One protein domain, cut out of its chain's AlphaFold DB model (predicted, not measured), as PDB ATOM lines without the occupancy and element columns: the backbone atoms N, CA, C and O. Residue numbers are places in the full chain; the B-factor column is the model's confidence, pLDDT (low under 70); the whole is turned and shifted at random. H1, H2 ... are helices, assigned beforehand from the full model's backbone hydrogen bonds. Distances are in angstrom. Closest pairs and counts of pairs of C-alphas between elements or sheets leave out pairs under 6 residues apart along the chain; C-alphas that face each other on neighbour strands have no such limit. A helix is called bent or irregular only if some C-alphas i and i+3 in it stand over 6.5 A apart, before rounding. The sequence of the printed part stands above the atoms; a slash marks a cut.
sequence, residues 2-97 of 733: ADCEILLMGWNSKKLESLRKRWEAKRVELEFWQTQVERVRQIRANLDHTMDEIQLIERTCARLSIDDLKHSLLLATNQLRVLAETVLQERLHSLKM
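What this domain is: This is residues 2 to 97 of the 733 residues of an uncharacterized protein of Angiostrongylus costaricensis (UniProt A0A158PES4). Two long helices, H2 and H4, run the same way and overlap over only part of their lengths, making a slender rod; the shorter H3 folds back between them in the chain and packs on H4 where they overlap. The small helix H1 folds back near the other end of H2, and at the far end of the rod residues 89 to 97 stick out. The printed part has 96 residues with four named helices, in the order H1, H2, H3, H4, and no named strand; its class is all helix. It is only just extended, close to loose, with a radius of gyration of the C-alphas of 19.1 A and spans of 71 by 21 by 17 A.

Where its parts are: H1, residues 2 to 9, begins with C-alpha 2 at (245.906, 131.548, 229.136) and is 10.5 A from first to last C-alpha. H2, residues 14 to 45, is the longest helix, 47.4 A from C-alpha 14 at (254.139, 127.868, 209.332) to C-alpha 45. H2 is irregular, but only just: C-alphas 15 and 18 are 6.9 A apart. H3, residues 51 to 61, is 15.5 A long. H4, residues 67 to 95, is 40.8 A long and ends with C-alpha 95 at (202.446, 159.096, 235.796).

How they stand to each other: H2, H3 and H4 form an up-and-down bundle, each helix running against the one before it in the chain. H2 touches H4 with residues 30 to 44 alone, and H4 touches H2 with residues 69 to 80 alone; the closest C-alphas are those of Val 37 and Leu 73, 6.4 A apart. These two helices run the same way at a shallow tilt of 13 degrees. H3 and H4 are a helical hairpin: they touch, opposite ways at a shallow tilt of 14 degrees, and their closest C-alphas, of Cys 61 and Lys 70, are 5.9 A apart. H4 touches H3 with residues 70 to 81 alone. H2 and H3 are close but not clearly touching, the closest C-alphas being those of Gln 36 and Ile 57 at 6.8 A. H1 and H2 are also close but not clearly touching, with the C-alphas of Leu 8 and Arg 20 closest at 6.9 A; they run opposite ways at a shallow tilt of 25 degrees. H1 is apart from H3 and from H4. In H1, H3 and H4 every O i to N i+4 pair is within hydrogen-bond range; in H2 26 of 28 are.

The domain as a whole: The two C-alphas farthest apart, those of Ser 13 and Met 97, are 71.1 A apart. Residues 89 to 97, of which 89 to 95 belong to H4, stand free; the body without them spans 57 by 20 by 17 A. The printed part has no cut, and the links H1 to H2, H2 to H3 and H3 to H4 are tight. The mean pLDDT of the printed part is 74.1, with values under 70 at residues 2 to 17, 47 to 52, 88 to 89 and 91 to 97.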
ATOM      1  N   ALA A   2     244.473 131.629 228.822       59.03
ATOM      2  CA  ALA A   2     245.906 131.548 229.136       59.03
ATOM      3  C   ALA A   2     246.555 130.200 228.749       59.03
ATOM      4  O   ALA A   2     247.570 130.183 228.060       59.03
ATOM      5  N   ASP A   3     245.927 129.064 229.075       58.38
ATOM      6  CA  ASP A   3     246.478 127.732 228.753       58.38
ATOM      7  C   ASP A   3     246.598 127.480 227.239       58.38
ATOM      8  O   ASP A   3     247.522 126.819 226.766       58.38
ATOM      9  N   CYS A   4     245.675 128.041 226.452       61.81
ATOM     10  CA  CYS A   4     245.686 127.937 224.995       61.81
ATOM     11  C   CYS A   4     246.766 128.835 224.378       61.81
ATOM     12  O   CYS A   4     247.392 128.449 223.395       61.81
ATOM     13  N   GLU A   5     247.021 130.006 224.967       62.19
ATOM     14  CA  GLU A   5     248.114 130.895 224.561       62.19
ATOM     15  C   GLU A   5     249.478 130.278 224.875       62.19
ATOM     16  O   GLU A   5     250.344 130.258 224.002       62.19
ATOM     17  N   ILE A   6     249.647 129.676 226.058       63.88
ATOM     18  CA  ILE A   6     250.859 128.931 226.436       63.88
ATOM     19  C   ILE A   6     251.144 127.809 225.419       63.88
ATOM     20  O   ILE A   6     252.271 127.679 224.935       63.88
ATOM     21  N   LEU A   7     250.117 127.049 225.020       60.72
ATOM     22  CA  LEU A   7     250.239 125.997 224.002       60.72
ATOM     23  C   LEU A   7     250.534 126.543 222.588       60.72
ATOM     24  O   LEU A   7     251.305 125.934 221.845       60.72
ATOM     25  N   LEU A   8     249.966 127.690 222.199       59.50
ATOM     26  CA  LEU A   8     250.144 128.281 220.861       59.50
ATOM     27  C   LEU A   8     251.459 129.060 220.688       59.50
ATOM     28  O   LEU A   8     251.977 129.130 219.566       59.50
ATOM     29  N   MET A   9     252.009 129.615 221.772       60.16
ATOM     30  CA  MET A   9     253.302 130.315 221.793       60.16
ATOM     31  C   MET A   9     254.487 129.352 221.637       60.16
ATOM     32  O   MET A   9     255.495 129.709 221.032       60.16
ATOM     33  N   GLY A  10     254.363 128.107 222.111       59.56
ATOM     34  CA  GLY A  10     255.414 127.095 221.964       59.56
ATOM     35  C   GLY A  10     255.583 126.534 220.542       59.56
ATOM     36  O   GLY A  10     256.587 125.884 220.256       59.56
ATOM     37  N   TRP A  11     254.610 126.720 219.641       60.66
ATOM     38  CA  TRP A  11     254.520 125.971 218.374       60.66
ATOM     39  C   TRP A  11     254.782 126.850 217.129       60.66
ATOM     40  O   TRP A  11     253.880 127.182 216.354       60.66
ATOM     41  N   ASN A  12     256.047 127.209 216.882       57.66
ATOM     42  CA  ASN A  12     256.479 128.074 215.764       57.66
ATOM     43  C   ASN A  12     256.537 127.383 214.377       57.66
ATOM     44  O   ASN A  12     257.544 127.431 213.675       57.66
ATOM     45  N   SER A  13     255.437 126.758 213.938       63.44
ATOM     46  CA  SER A  13     255.318 126.153 212.597       63.44
ATOM     47  C   SER A  13     254.446 126.978 211.646       63.44
ATOM     48  O   SER A  13     253.309 127.313 211.979       63.44
ATOM     49  N   LYS A  14     254.912 127.200 210.404       61.31
ATOM     50  CA  LYS A  14     254.139 127.868 209.332       61.31
ATOM     51  C   LYS A  14     252.776 127.210 209.050       61.31
ATOM     52  O   LYS A  14     251.860 127.894 208.610       61.31
ATOM     53  N   LYS A  15     252.609 125.907 209.327       60.19
ATOM     54  CA  LYS A  15     251.317 125.205 209.167       60.19
ATOM     55  C   LYS A  15     250.259 125.648 210.192       60.19
ATOM     56  O   LYS A  15     249.066 125.570 209.908       60.19
ATOM     57  N   LEU A  16     250.684 126.134 211.359       65.62
ATOM     58  CA  LEU A  16     249.814 126.534 212.472       65.62
ATOM     59  C   LEU A  16     249.453 128.023 212.458       65.62
ATOM     60  O   LEU A  16     248.624 128.464 213.247       65.62
ATOM     61  N   GLU A  17     250.003 128.793 211.523       68.56
ATOM     62  CA  GLU A  17     249.721 130.223 211.383       68.56
ATOM     63  C   GLU A  17     248.231 130.498 211.109       68.56
ATOM     64  O   GLU A  17     247.643 131.431 211.652       68.56
ATOM     65  N   SER A  18     247.572 129.614 210.347       70.00
ATOM     66  CA  SER A  18     246.116 129.655 210.131       70.00
ATOM     67  C   SER A  18     245.295 129.321 211.384       70.00
ATOM     68  O   SER A  18     244.109 129.643 211.446       70.00
ATOM     69  N   LEU A  19     245.896 128.637 212.360       71.50
ATOM     70  CA  LEU A  19     245.287 128.257 213.633       71.50
ATOM     71  C   LEU A  19     245.458 129.384 214.655       71.50
ATOM     72  O   LEU A  19     244.465 129.772 215.260       71.50
ATOM     73  N   ARG A  20     246.648 129.999 214.745       73.75
ATOM     74  CA  ARG A  20     246.859 131.239 215.514       73.75
ATOM     75  C   ARG A  20     245.946 132.369 215.045       73.75
ATOM     76  O   ARG A  20     245.258 132.942 215.873       73.75
ATOM     77  N   LYS A  21     245.838 132.631 213.737       75.62
ATOM     78  CA  LYS A  21     244.920 133.670 213.218       75.62
ATOM     79  C   LYS A  21     243.444 133.397 213.537       75.62
ATOM     80  O   LYS A  21     242.698 134.336 213.790       75.62
ATOM     81  N   ARG A  22     243.019 132.127 213.559       75.50
ATOM     82  CA  ARG A  22     241.657 131.738 213.975       75.50
ATOM     83  C   ARG A  22     241.454 131.831 215.488       75.50
ATOM     84  O   ARG A  22     240.371 132.217 215.910       75.50
ATOM     85  N   TRP A  23     242.464 131.495 216.287       78.06
ATOM     86  CA  TRP A  23     242.443 131.695 217.737       78.06
ATOM     87  C   TRP A  23     242.348 133.181 218.086       78.06
ATOM     88  O   TRP A  23     241.463 133.566 218.837       78.06
ATOM     89  N   GLU A  24     243.183 134.012 217.463       77.56
ATOM     90  CA  GLU A  24     243.209 135.464 217.651       77.56
ATOM     91  C   GLU A  24     241.859 136.108 217.309       77.56
ATOM     92  O   GLU A  24     241.314 136.862 218.108       77.56
ATOM     93  N   ALA A  25     241.257 135.738 216.173       77.56
ATOM     94  CA  ALA A  25     239.921 136.207 215.807       77.56
ATOM     95  C   ALA A  25     238.858 135.825 216.855       77.56
ATOM     96  O   ALA A  25     238.058 136.669 217.253       77.56
ATOM     97  N   LYS A  26     238.881 134.578 217.358       80.50
ATOM     98  CA  LYS A  26     237.970 134.130 218.427       80.50
ATOM     99  C   LYS A  26     238.244 134.802 219.776       80.50
ATOM    100  O   LYS A  26     237.303 135.001 220.539       80.50
ATOM    101  N   ARG A  27     239.501 135.144 220.077       81.62
ATOM    102  CA  ARG A  27     239.902 135.877 221.286       81.62
ATOM    103  C   ARG A  27     239.327 137.289 221.279       81.62
ATOM    104  O   ARG A  27     238.603 137.636 222.204       81.62
ATOM    105  N   VAL A  28     239.574 138.043 220.207       81.69
ATOM    106  CA  VAL A  28     239.033 139.400 220.021       81.69
ATOM    107  C   VAL A  28     237.503 139.394 220.095       81.69
ATOM    108  O   VAL A  28     236.902 140.281 220.697       81.69
ATOM    109  N   GLU A  29     236.855 138.369 219.537       81.12
ATOM    110  CA  GLU A  29     235.401 138.220 219.617       81.12
ATOM    111  C   GLU A  29     234.897 137.920 221.045       81.12
ATOM    112  O   GLU A  29     233.881 138.470 221.470       81.12
ATOM    113  N   LEU A  30     235.623 137.104 221.816       82.75
ATOM    114  CA  LEU A  30     235.299 136.811 223.215       82.75
ATOM    115  C   LEU A  30     235.500 138.033 224.127       82.75
ATOM    116  O   LEU A  30     234.662 138.294 224.986       82.75
ATOM    117  N   GLU A  31     236.576 138.798 223.935       83.44
ATOM    118  CA  GLU A  31     236.850 140.051 224.659       83.44
ATOM    119  C   GLU A  31     235.789 141.118 224.348       83.44
ATOM    120  O   GLU A  31     235.286 141.802 225.249       83.44
ATOM    121  N   PHE A  32     235.365 141.203 223.083       84.38
ATOM    122  CA  PHE A  32     234.240 142.039 222.673       84.38
ATOM    123  C   PHE A  32     232.939 141.613 223.370       84.38
ATOM    124  O   PHE A  32     232.264 142.452 223.967       84.38
ATOM    125  N   TRP A  33     232.621 140.313 223.377       87.06
ATOM    126  CA  TRP A  33     231.459 139.773 224.091       87.06
ATOM    127  C   TRP A  33     231.498 140.088 225.594       87.06
ATOM    128  O   TRP A  33     230.511 140.591 226.125       87.06
ATOM    129  N   GLN A  34     232.634 139.880 226.272       84.38
ATOM    130  CA  GLN A  34     232.792 140.210 227.698       84.38
ATOM    131  C   GLN A  34     232.518 141.694 227.970       84.38
ATOM    132  O   GLN A  34     231.806 142.024 228.917       84.38
ATOM    133  N   THR A  35     233.021 142.577 227.104       85.94
ATOM    134  CA  THR A  35     232.800 144.027 227.195       85.94
ATOM    135  C   THR A  35     231.314 144.384 227.067       85.94
ATOM    136  O   THR A  35     230.808 145.199 227.836       85.94
ATOM    137  N   GLN A  36     230.588 143.755 226.134       82.81
ATOM    138  CA  GLN A  36     229.146 143.985 225.977       82.81
ATOM    139  C   GLN A  36     228.330 143.396 227.143       82.81
ATOM    140  O   GLN A  36     227.428 144.066 227.638       82.81
ATOM    141  N   VAL A  37     228.657 142.195 227.642       84.31
ATOM    142  CA  VAL A  37     227.981 141.598 228.814       84.31
ATOM    143  C   VAL A  37     228.173 142.454 230.066       84.31
ATOM    144  O   VAL A  37     227.230 142.634 230.836       84.31
ATOM    145  N   GLU A  38     229.366 143.008 230.278       83.69
ATOM    146  CA  GLU A  38     229.594 143.903 231.412       83.69
ATOM    147  C   GLU A  38     228.842 145.229 231.247       83.69
ATOM    148  O   GLU A  38     228.281 145.736 232.219       83.69
ATOM    149  N   ARG A  39     228.697 145.739 230.015       82.44
ATOM    150  CA  ARG A  39     227.826 146.894 229.758       82.44
ATOM    151  C   ARG A  39     226.353 146.591 230.055       82.44
ATOM    152  O   ARG A  39     225.705 147.397 230.714       82.44
ATOM    153  N   VAL A  40     225.853 145.405 229.689       84.44
ATOM    154  CA  VAL A  40     224.506 144.930 230.072       84.44
ATOM    155  C   VAL A  40     224.339 144.891 231.600       84.44
ATOM    156  O   VAL A  40     223.285 145.280 232.100       84.44
ATOM    157  N   ARG A  41     225.363 144.488 232.373       82.69
ATOM    158  CA  ARG A  41     225.310 144.549 233.851       82.69
ATOM    159  C   ARG A  41     225.271 145.977 234.389       82.69
ATOM    160  O   ARG A  41     224.483 146.245 235.290       82.69
ATOM    161  N   GLN A  42     226.091 146.876 233.846       82.56
ATOM    162  CA  GLN A  42     226.124 148.287 234.250       82.56
ATOM    163  C   GLN A  42     224.774 148.970 234.002       82.56
ATOM    164  O   GLN A  42     224.243 149.616 234.904       82.56
ATOM    165  N   ILE A  43     224.178 148.752 232.826       80.62
ATOM    166  CA  ILE A  43     222.840 149.255 232.491       80.62
ATOM    167  C   ILE A  43     221.779 148.652 233.423       80.62
ATOM    168  O   ILE A  43     220.908 149.360 233.914       80.62
ATOM    169  N   ARG A  44     221.869 147.352 233.741       78.62
ATOM    170  CA  ARG A  44     220.942 146.705 234.684       78.62
ATOM    171  C   ARG A  44     221.010 147.287 236.101       78.62
ATOM    172  O   ARG A  44     220.022 147.203 236.822       78.62
ATOM    173  N   ALA A  45     222.157 147.829 236.511       76.44
ATOM    174  CA  ALA A  45     222.314 148.479 237.811       76.44
ATOM    175  C   ALA A  45     221.711 149.896 237.834       76.44
ATOM    176  O   ALA A  45     221.113 150.269 238.838       76.44
ATOM    177  N   ASN A  46     221.822 150.642 236.728       72.44
ATOM    178  CA  ASN A  46     221.311 152.008 236.576       72.44
ATOM    179  C   ASN A  46     220.403 152.105 235.332       72.44
ATOM    180  O   ASN A  46     220.860 152.419 234.232       72.44
ATOM    181  N   LEU A  47     219.108 151.834 235.517       68.12
ATOM    182  CA  LEU A  47     218.104 151.779 234.441       68.12
ATOM    183  C   LEU A  47     217.627 153.151 233.917       68.12
ATOM    184  O   LEU A  47     216.856 153.197 232.959       68.12
ATOM    185  N   ASP A  48     218.081 154.264 234.498       57.91
ATOM    186  CA  ASP A  48     217.728 155.606 234.027       57.91
ATOM    187  C   ASP A  48     218.481 155.975 232.730       57.91
ATOM    188  O   ASP A  48     219.709 155.961 232.678       57.91
ATOM    189  N   HIS A  49     217.719 156.331 231.687       55.38
ATOM    190  CA  HIS A  49     218.176 156.868 230.390       55.38
ATOM    191  C   HIS A  49     219.127 155.982 229.549       55.38
ATOM    192  O   HIS A  49     219.951 156.486 228.790       55.38
ATOM    193  N   THR A  50     219.000 154.654 229.623       65.75
ATOM    194  CA  THR A  50     219.934 153.698 228.983       65.75
ATOM    195  C   THR A  50     219.384 152.931 227.765       65.75
ATOM    196  O   THR A  50     220.018 151.992 227.282       65.75
ATOM    197  N   MET A  51     218.220 153.309 227.223       65.75
ATOM    198  CA  MET A  51     217.535 152.528 226.172       65.75
ATOM    199  C   MET A  51     218.254 152.534 224.811       65.75
ATOM    200  O   MET A  51     218.296 151.500 224.137       65.75
ATOM    201  N   ASP A  52     218.892 153.644 224.432       69.69
ATOM    202  CA  ASP A  52     219.736 153.708 223.229       69.69
ATOM    203  C   ASP A  52     220.942 152.761 223.318       69.69
ATOM    204  O   ASP A  52     221.364 152.182 222.314       69.69
ATOM    205  N   GLU A  53     221.474 152.540 224.525       73.31
ATOM    206  CA  GLU A  53     222.568 151.593 224.733       73.31
ATOM    207  C   GLU A  53     222.109 150.143 224.566       73.31
ATOM    208  O   GLU A  53     222.848 149.339 224.001       73.31
ATOM    209  N   ILE A  54     220.877 149.806 224.969       78.50
ATOM    210  CA  ILE A  54     220.290 148.478 224.720       78.50
ATOM    211  C   ILE A  54     220.173 148.232 223.210       78.50
ATOM    212  O   ILE A  54     220.636 147.199 222.727       78.50
ATOM    213  N   GLN A  55     219.653 149.196 222.438       75.62
ATOM    214  CA  GLN A  55     219.598 149.071 220.973       75.62
ATOM    215  C   GLN A  55     220.991 148.999 220.333       75.62
ATOM    216  O   GLN A  55     221.192 148.279 219.351       75.62
ATOM    217  N   LEU A  56     221.970 149.738 220.864       80.75
ATOM    218  CA  LEU A  56     223.354 149.659 220.405       80.75
ATOM    219  C   LEU A  56     223.934 148.258 220.654       80.75
ATOM    220  O   LEU A  56     224.570 147.713 219.752       80.75
ATOM    221  N   ILE A  57     223.656 147.657 221.815       81.31
ATOM    222  CA  ILE A  57     224.061 146.288 222.162       81.31
ATOM    223  C   ILE A  57     223.356 145.256 221.264       81.31
ATOM    224  O   ILE A  57     224.014 144.359 220.738       81.31
ATOM    225  N   GLU A  58     222.053 145.391 220.990       79.62
ATOM    226  CA  GLU A  58     221.340 144.528 220.028       79.62
ATOM    227  C   GLU A  58     221.990 144.588 218.626       79.62
ATOM    228  O   GLU A  58     222.224 143.555 217.988       79.62
ATOM    229  N   ARG A  59     222.364 145.787 218.154       80.25
ATOM    230  CA  ARG A  59     223.048 145.977 216.861       80.25
ATOM    231  C   ARG A  59     224.487 145.445 216.868       80.25
ATOM    232  O   ARG A  59     224.945 144.935 215.843       80.25
ATOM    233  N   THR A  60     225.215 145.521 217.984       79.38
ATOM    234  CA  THR A  60     226.563 144.938 218.090       79.38
ATOM    235  C   THR A  60     226.542 143.417 218.232       79.38
ATOM    236  O   THR A  60     227.447 142.773 217.697       79.38
ATOM    237  N   CYS A  61     225.496 142.815 218.820       77.94
ATOM    238  CA  CYS A  61     225.292 141.356 218.837       77.94
ATOM    239  C   CYS A  61     225.323 140.746 217.429       77.94
ATOM    240  O   CYS A  61     225.846 139.649 217.233       77.94
ATOM    241  N   ALA A  62     224.800 141.461 216.426       73.12
ATOM    242  CA  ALA A  62     224.785 141.007 215.036       73.12
ATOM    243  C   ALA A  62     226.189 140.856 214.412       73.12
ATOM    244  O   ALA A  62     226.323 140.213 213.372       73.12
ATOM    245  N   ARG A  63     227.233 141.421 215.041       75.44
ATOM    246  CA  ARG A  63     228.635 141.343 214.593       75.44
ATOM    247  C   ARG A  63     229.394 140.130 215.146       75.44
ATOM    248  O   ARG A  63     230.526 139.906 214.724       75.44
ATOM    249  N   LEU A  64     228.802 139.373 216.073       79.12
ATOM    250  CA  LEU A  64     229.367 138.125 216.595       79.12
ATOM    251  C   LEU A  64     229.180 136.984 215.576       79.12
ATOM    252  O   LEU A  64     228.096 136.816 215.007       79.12
ATOM    253  N   SER A  65     230.242 136.205 215.359       73.88
ATOM    254  CA  SER A  65     230.303 135.038 214.471       73.88
ATOM    255  C   SER A  65     230.177 133.700 215.213       73.88
ATOM    256  O   SER A  65     229.894 132.676 214.592       73.88
ATOM    257  N   ILE A  66     230.368 133.697 216.535       81.31
ATOM    258  CA  ILE A  66     230.216 132.543 217.421       81.31
ATOM    259  C   ILE A  66     228.784 132.529 217.968       81.31
ATOM    260  O   ILE A  66     228.427 133.333 218.835       81.31
ATOM    261  N   ASP A  67     227.978 131.583 217.487       76.56
ATOM    262  CA  ASP A  67     226.546 131.506 217.799       76.56
ATOM    263  C   ASP A  67     226.242 131.373 219.301       76.56
ATOM    264  O   ASP A  67     225.307 132.010 219.779       76.56
ATOM    265  N   ASP A  68     227.055 130.646 220.078       76.19
ATOM    266  CA  ASP A  68     226.845 130.485 221.529       76.19
ATOM    267  C   ASP A  68     227.005 131.809 222.303       76.19
ATOM    268  O   ASP A  68     226.187 132.151 223.162       76.19
ATOM    269  N   LEU A  69     228.044 132.593 221.978       80.12
ATOM    270  CA  LEU A  69     228.293 133.904 222.594       80.12
ATOM    271  C   LEU A  69     227.202 134.899 222.193       80.12
ATOM    272  O   LEU A  69     226.656 135.616 223.036       80.12
ATOM    273  N   LYS A  70     226.845 134.893 220.908       81.81
ATOM    274  CA  LYS A  70     225.758 135.688 220.338       81.81
ATOM    275  C   LYS A  70     224.418 135.380 221.002       81.81
ATOM    276  O   LYS A  70     223.724 136.305 221.410       81.81
ATOM    277  N   HIS A  71     224.074 134.104 221.169       82.25
ATOM    278  CA  HIS A  71     222.839 133.683 221.828       82.25
ATOM    279  C   HIS A  71     222.820 134.083 223.310       82.25
ATOM    280  O   HIS A  71     221.822 134.621 223.785       82.25
ATOM    281  N   SER A  72     223.938 133.904 224.023       83.12
ATOM    282  CA  SER A  72     224.068 134.313 225.426       83.12
ATOM    283  C   SER A  72     223.889 135.826 225.621       83.12
ATOM    284  O   SER A  72     223.150 136.244 226.516       83.12
ATOM    285  N   LEU A  73     224.499 136.653 224.762       82.56
ATOM    286  CA  LEU A  73     224.364 138.112 224.836       82.56
ATOM    287  C   LEU A  73     222.957 138.580 224.426       82.56
ATOM    288  O   LEU A  73     222.389 139.435 225.104       82.56
ATOM    289  N   LEU A  74     222.359 137.983 223.389       82.81
ATOM    290  CA  LEU A  74     220.967 138.252 223.000       82.81
ATOM    291  C   LEU A  74     219.984 137.908 224.125       82.81
ATOM    292  O   LEU A  74     219.085 138.693 224.405       82.81
ATOM    293  N   LEU A  75     220.167 136.776 224.814       84.44
ATOM    294  CA  LEU A  75     219.322 136.395 225.948       84.44
ATOM    295  C   LEU A  75     219.440 137.401 227.103       84.44
ATOM    296  O   LEU A  75     218.421 137.824 227.649       84.44
ATOM    297  N   ALA A  76     220.661 137.819 227.450       81.50
ATOM    298  CA  ALA A  76     220.897 138.810 228.500       81.50
ATOM    299  C   ALA A  76     220.315 140.193 228.142       81.50
ATOM    300  O   ALA A  76     219.719 140.851 228.996       81.50
ATOM    301  N   THR A  77     220.428 140.602 226.876       83.81
ATOM    302  CA  THR A  77     219.888 141.875 226.368       83.81
ATOM    303  C   THR A  77     218.358 141.852 226.326       83.81
ATOM    304  O   THR A  77     217.726 142.795 226.788       83.81
ATOM    305  N   ASN A  78     217.743 140.740 225.905       81.81
ATOM    306  CA  ASN A  78     216.287 140.552 225.959       81.81
ATOM    307  C   ASN A  78     215.748 140.566 227.401       81.81
ATOM    308  O   ASN A  78     214.705 141.157 227.661       81.81
ATOM    309  N   GLN A  79     216.453 139.952 228.359       82.75
ATOM    310  CA  GLN A  79     216.074 140.021 229.778       82.75
ATOM    311  C   GLN A  79     216.168 141.448 230.329       82.75
ATOM    312  O   GLN A  79     215.283 141.877 231.067       82.75
ATOM    313  N   LEU A  80     217.216 142.190 229.962       81.69
ATOM    314  CA  LEU A  80     217.368 143.597 230.331       81.69
ATOM    315  C   LEU A  80     216.253 144.462 229.729       81.69
ATOM    316  O   LEU A  80     215.693 145.302 230.427       81.69
ATOM    317  N   ARG A  81     215.892 144.211 228.469       80.62
ATOM    318  CA  ARG A  81     214.791 144.878 227.775       80.62
ATOM    319  C   ARG A  81     213.443 144.642 228.455       80.62
ATOM    320  O   ARG A  81     212.747 145.610 228.722       80.62
ATOM    321  N   VAL A  82     213.101 143.398 228.802       81.25
ATOM    322  CA  VAL A  82     211.852 143.097 229.532       81.25
ATOM    323  C   VAL A  82     211.829 143.801 230.892       81.25
ATOM    324  O   VAL A  82     210.806 144.369 231.262       81.25
ATOM    325  N   LEU A  83     212.955 143.825 231.619       80.19
ATOM    326  CA  LEU A  83     213.058 144.561 232.884       80.19
ATOM    327  C   LEU A  83     212.844 146.070 232.688       80.19
ATOM    328  O   LEU A  83     212.082 146.678 233.441       80.19
ATOM    329  N   ALA A  84     213.456 146.660 231.661       75.56
ATOM    330  CA  ALA A  84     213.238 148.057 231.308       75.56
ATOM    331  C   ALA A  84     211.768 148.327 230.951       75.56
ATOM    332  O   ALA A  84     211.155 149.204 231.547       75.56
ATOM    333  N   GLU A  85     211.165 147.524 230.071       74.38
ATOM    334  CA  GLU A  85     209.748 147.627 229.703       74.38
ATOM    335  C   GLU A  85     208.823 147.520 230.937       74.38
ATOM    336  O   GLU A  85     207.850 148.268 231.019       74.38
ATOM    337  N   THR A  86     209.134 146.680 231.937       77.94
ATOM    338  CA  THR A  86     208.362 146.623 233.197       77.94
ATOM    339  C   THR A  86     208.528 147.865 234.077       77.94
ATOM    340  O   THR A  86     207.523 148.426 234.508       77.94
ATOM    341  N   VAL A  87     209.755 148.357 234.287       74.81
ATOM    342  CA  VAL A  87     210.010 149.577 235.084       74.81
ATOM    343  C   VAL A  87     209.387 150.807 234.416       74.81
ATOM    344  O   VAL A  87     208.836 151.681 235.085       74.81
ATOM    345  N   LEU A  88     209.413 150.861 233.083       69.50
ATOM    346  CA  LEU A  88     208.754 151.908 232.310       69.50
ATOM    347  C   LEU A  88     207.227 151.810 232.392       69.50
ATOM    348  O   LEU A  88     206.581 152.847 232.499       69.50
ATOM    349  N   GLN A  89     206.639 150.608 232.418       68.69
ATOM    350  CA  GLN A  89     205.201 150.431 232.672       68.69
ATOM    351  C   GLN A  89     204.791 150.873 234.084       68.69
ATOM    352  O   GLN A  89     203.751 151.513 234.231       68.69
ATOM    353  N   GLU A  90     205.592 150.574 235.109       72.06
ATOM    354  CA  GLU A  90     205.354 151.024 236.489       72.06
ATOM    355  C   GLU A  90     205.471 152.549 236.617       72.06
ATOM    356  O   GLU A  90     204.616 153.180 237.249       72.06
ATOM    357  N   ARG A  91     206.453 153.166 235.939       67.44
ATOM    358  CA  ARG A  91     206.511 154.626 235.773       67.44
ATOM    359  C   ARG A  91     205.252 155.141 235.082       67.44
ATOM    360  O   ARG A  91     204.566 155.950 235.682       67.44
ATOM    361  N   LEU A  92     204.864 154.632 233.910       65.50
ATOM    362  CA  LEU A  92     203.662 155.082 233.179       65.50
ATOM    363  C   LEU A  92     202.363 154.937 233.995       65.50
ATOM    364  O   LEU A  92     201.486 155.797 233.935       65.50
ATOM    365  N   HIS A  93     202.257 153.894 234.821       66.38
ATOM    366  CA  HIS A  93     201.152 153.744 235.769       66.38
ATOM    367  C   HIS A  93     201.196 154.782 236.903       66.38
ATOM    368  O   HIS A  93     200.152 155.294 237.303       66.38
ATOM    369  N   SER A  94     202.391 155.139 237.379       64.88
ATOM    370  CA  SER A  94     202.596 156.204 238.371       64.88
ATOM    371  C   SER A  94     202.323 157.597 237.788       64.88
ATOM    372  O   SER A  94     201.688 158.411 238.453       64.88
ATOM    373  N   LEU A  95     202.699 157.843 236.526       62.78
ATOM    374  CA  LEU A  95     202.446 159.096 235.796       62.78
ATOM    375  C   LEU A  95     200.936 159.363 235.632       62.78
ATOM    376  O   LEU A  95     200.491 160.506 235.676       62.78
ATOM    377  N   LYS A  96     200.100 158.312 235.585       58.56
ATOM    378  CA  LYS A  96     198.625 158.431 235.647       58.56
ATOM    379  C   LYS A  96     198.123 159.101 236.943       58.56
ATOM    380  O   LYS A  96     196.946 159.471 237.021       58.56
ATOM    381  N   MET A  97     198.982 159.260 237.953       55.25
ATOM    382  CA  MET A  97     198.690 159.832 239.271       55.25
ATOM    383  C   MET A  97     199.435 161.152 239.573       55.25
ATOM    384  O   MET A  97     199.229 161.683 240.664       55.25
TER     385      MET A  97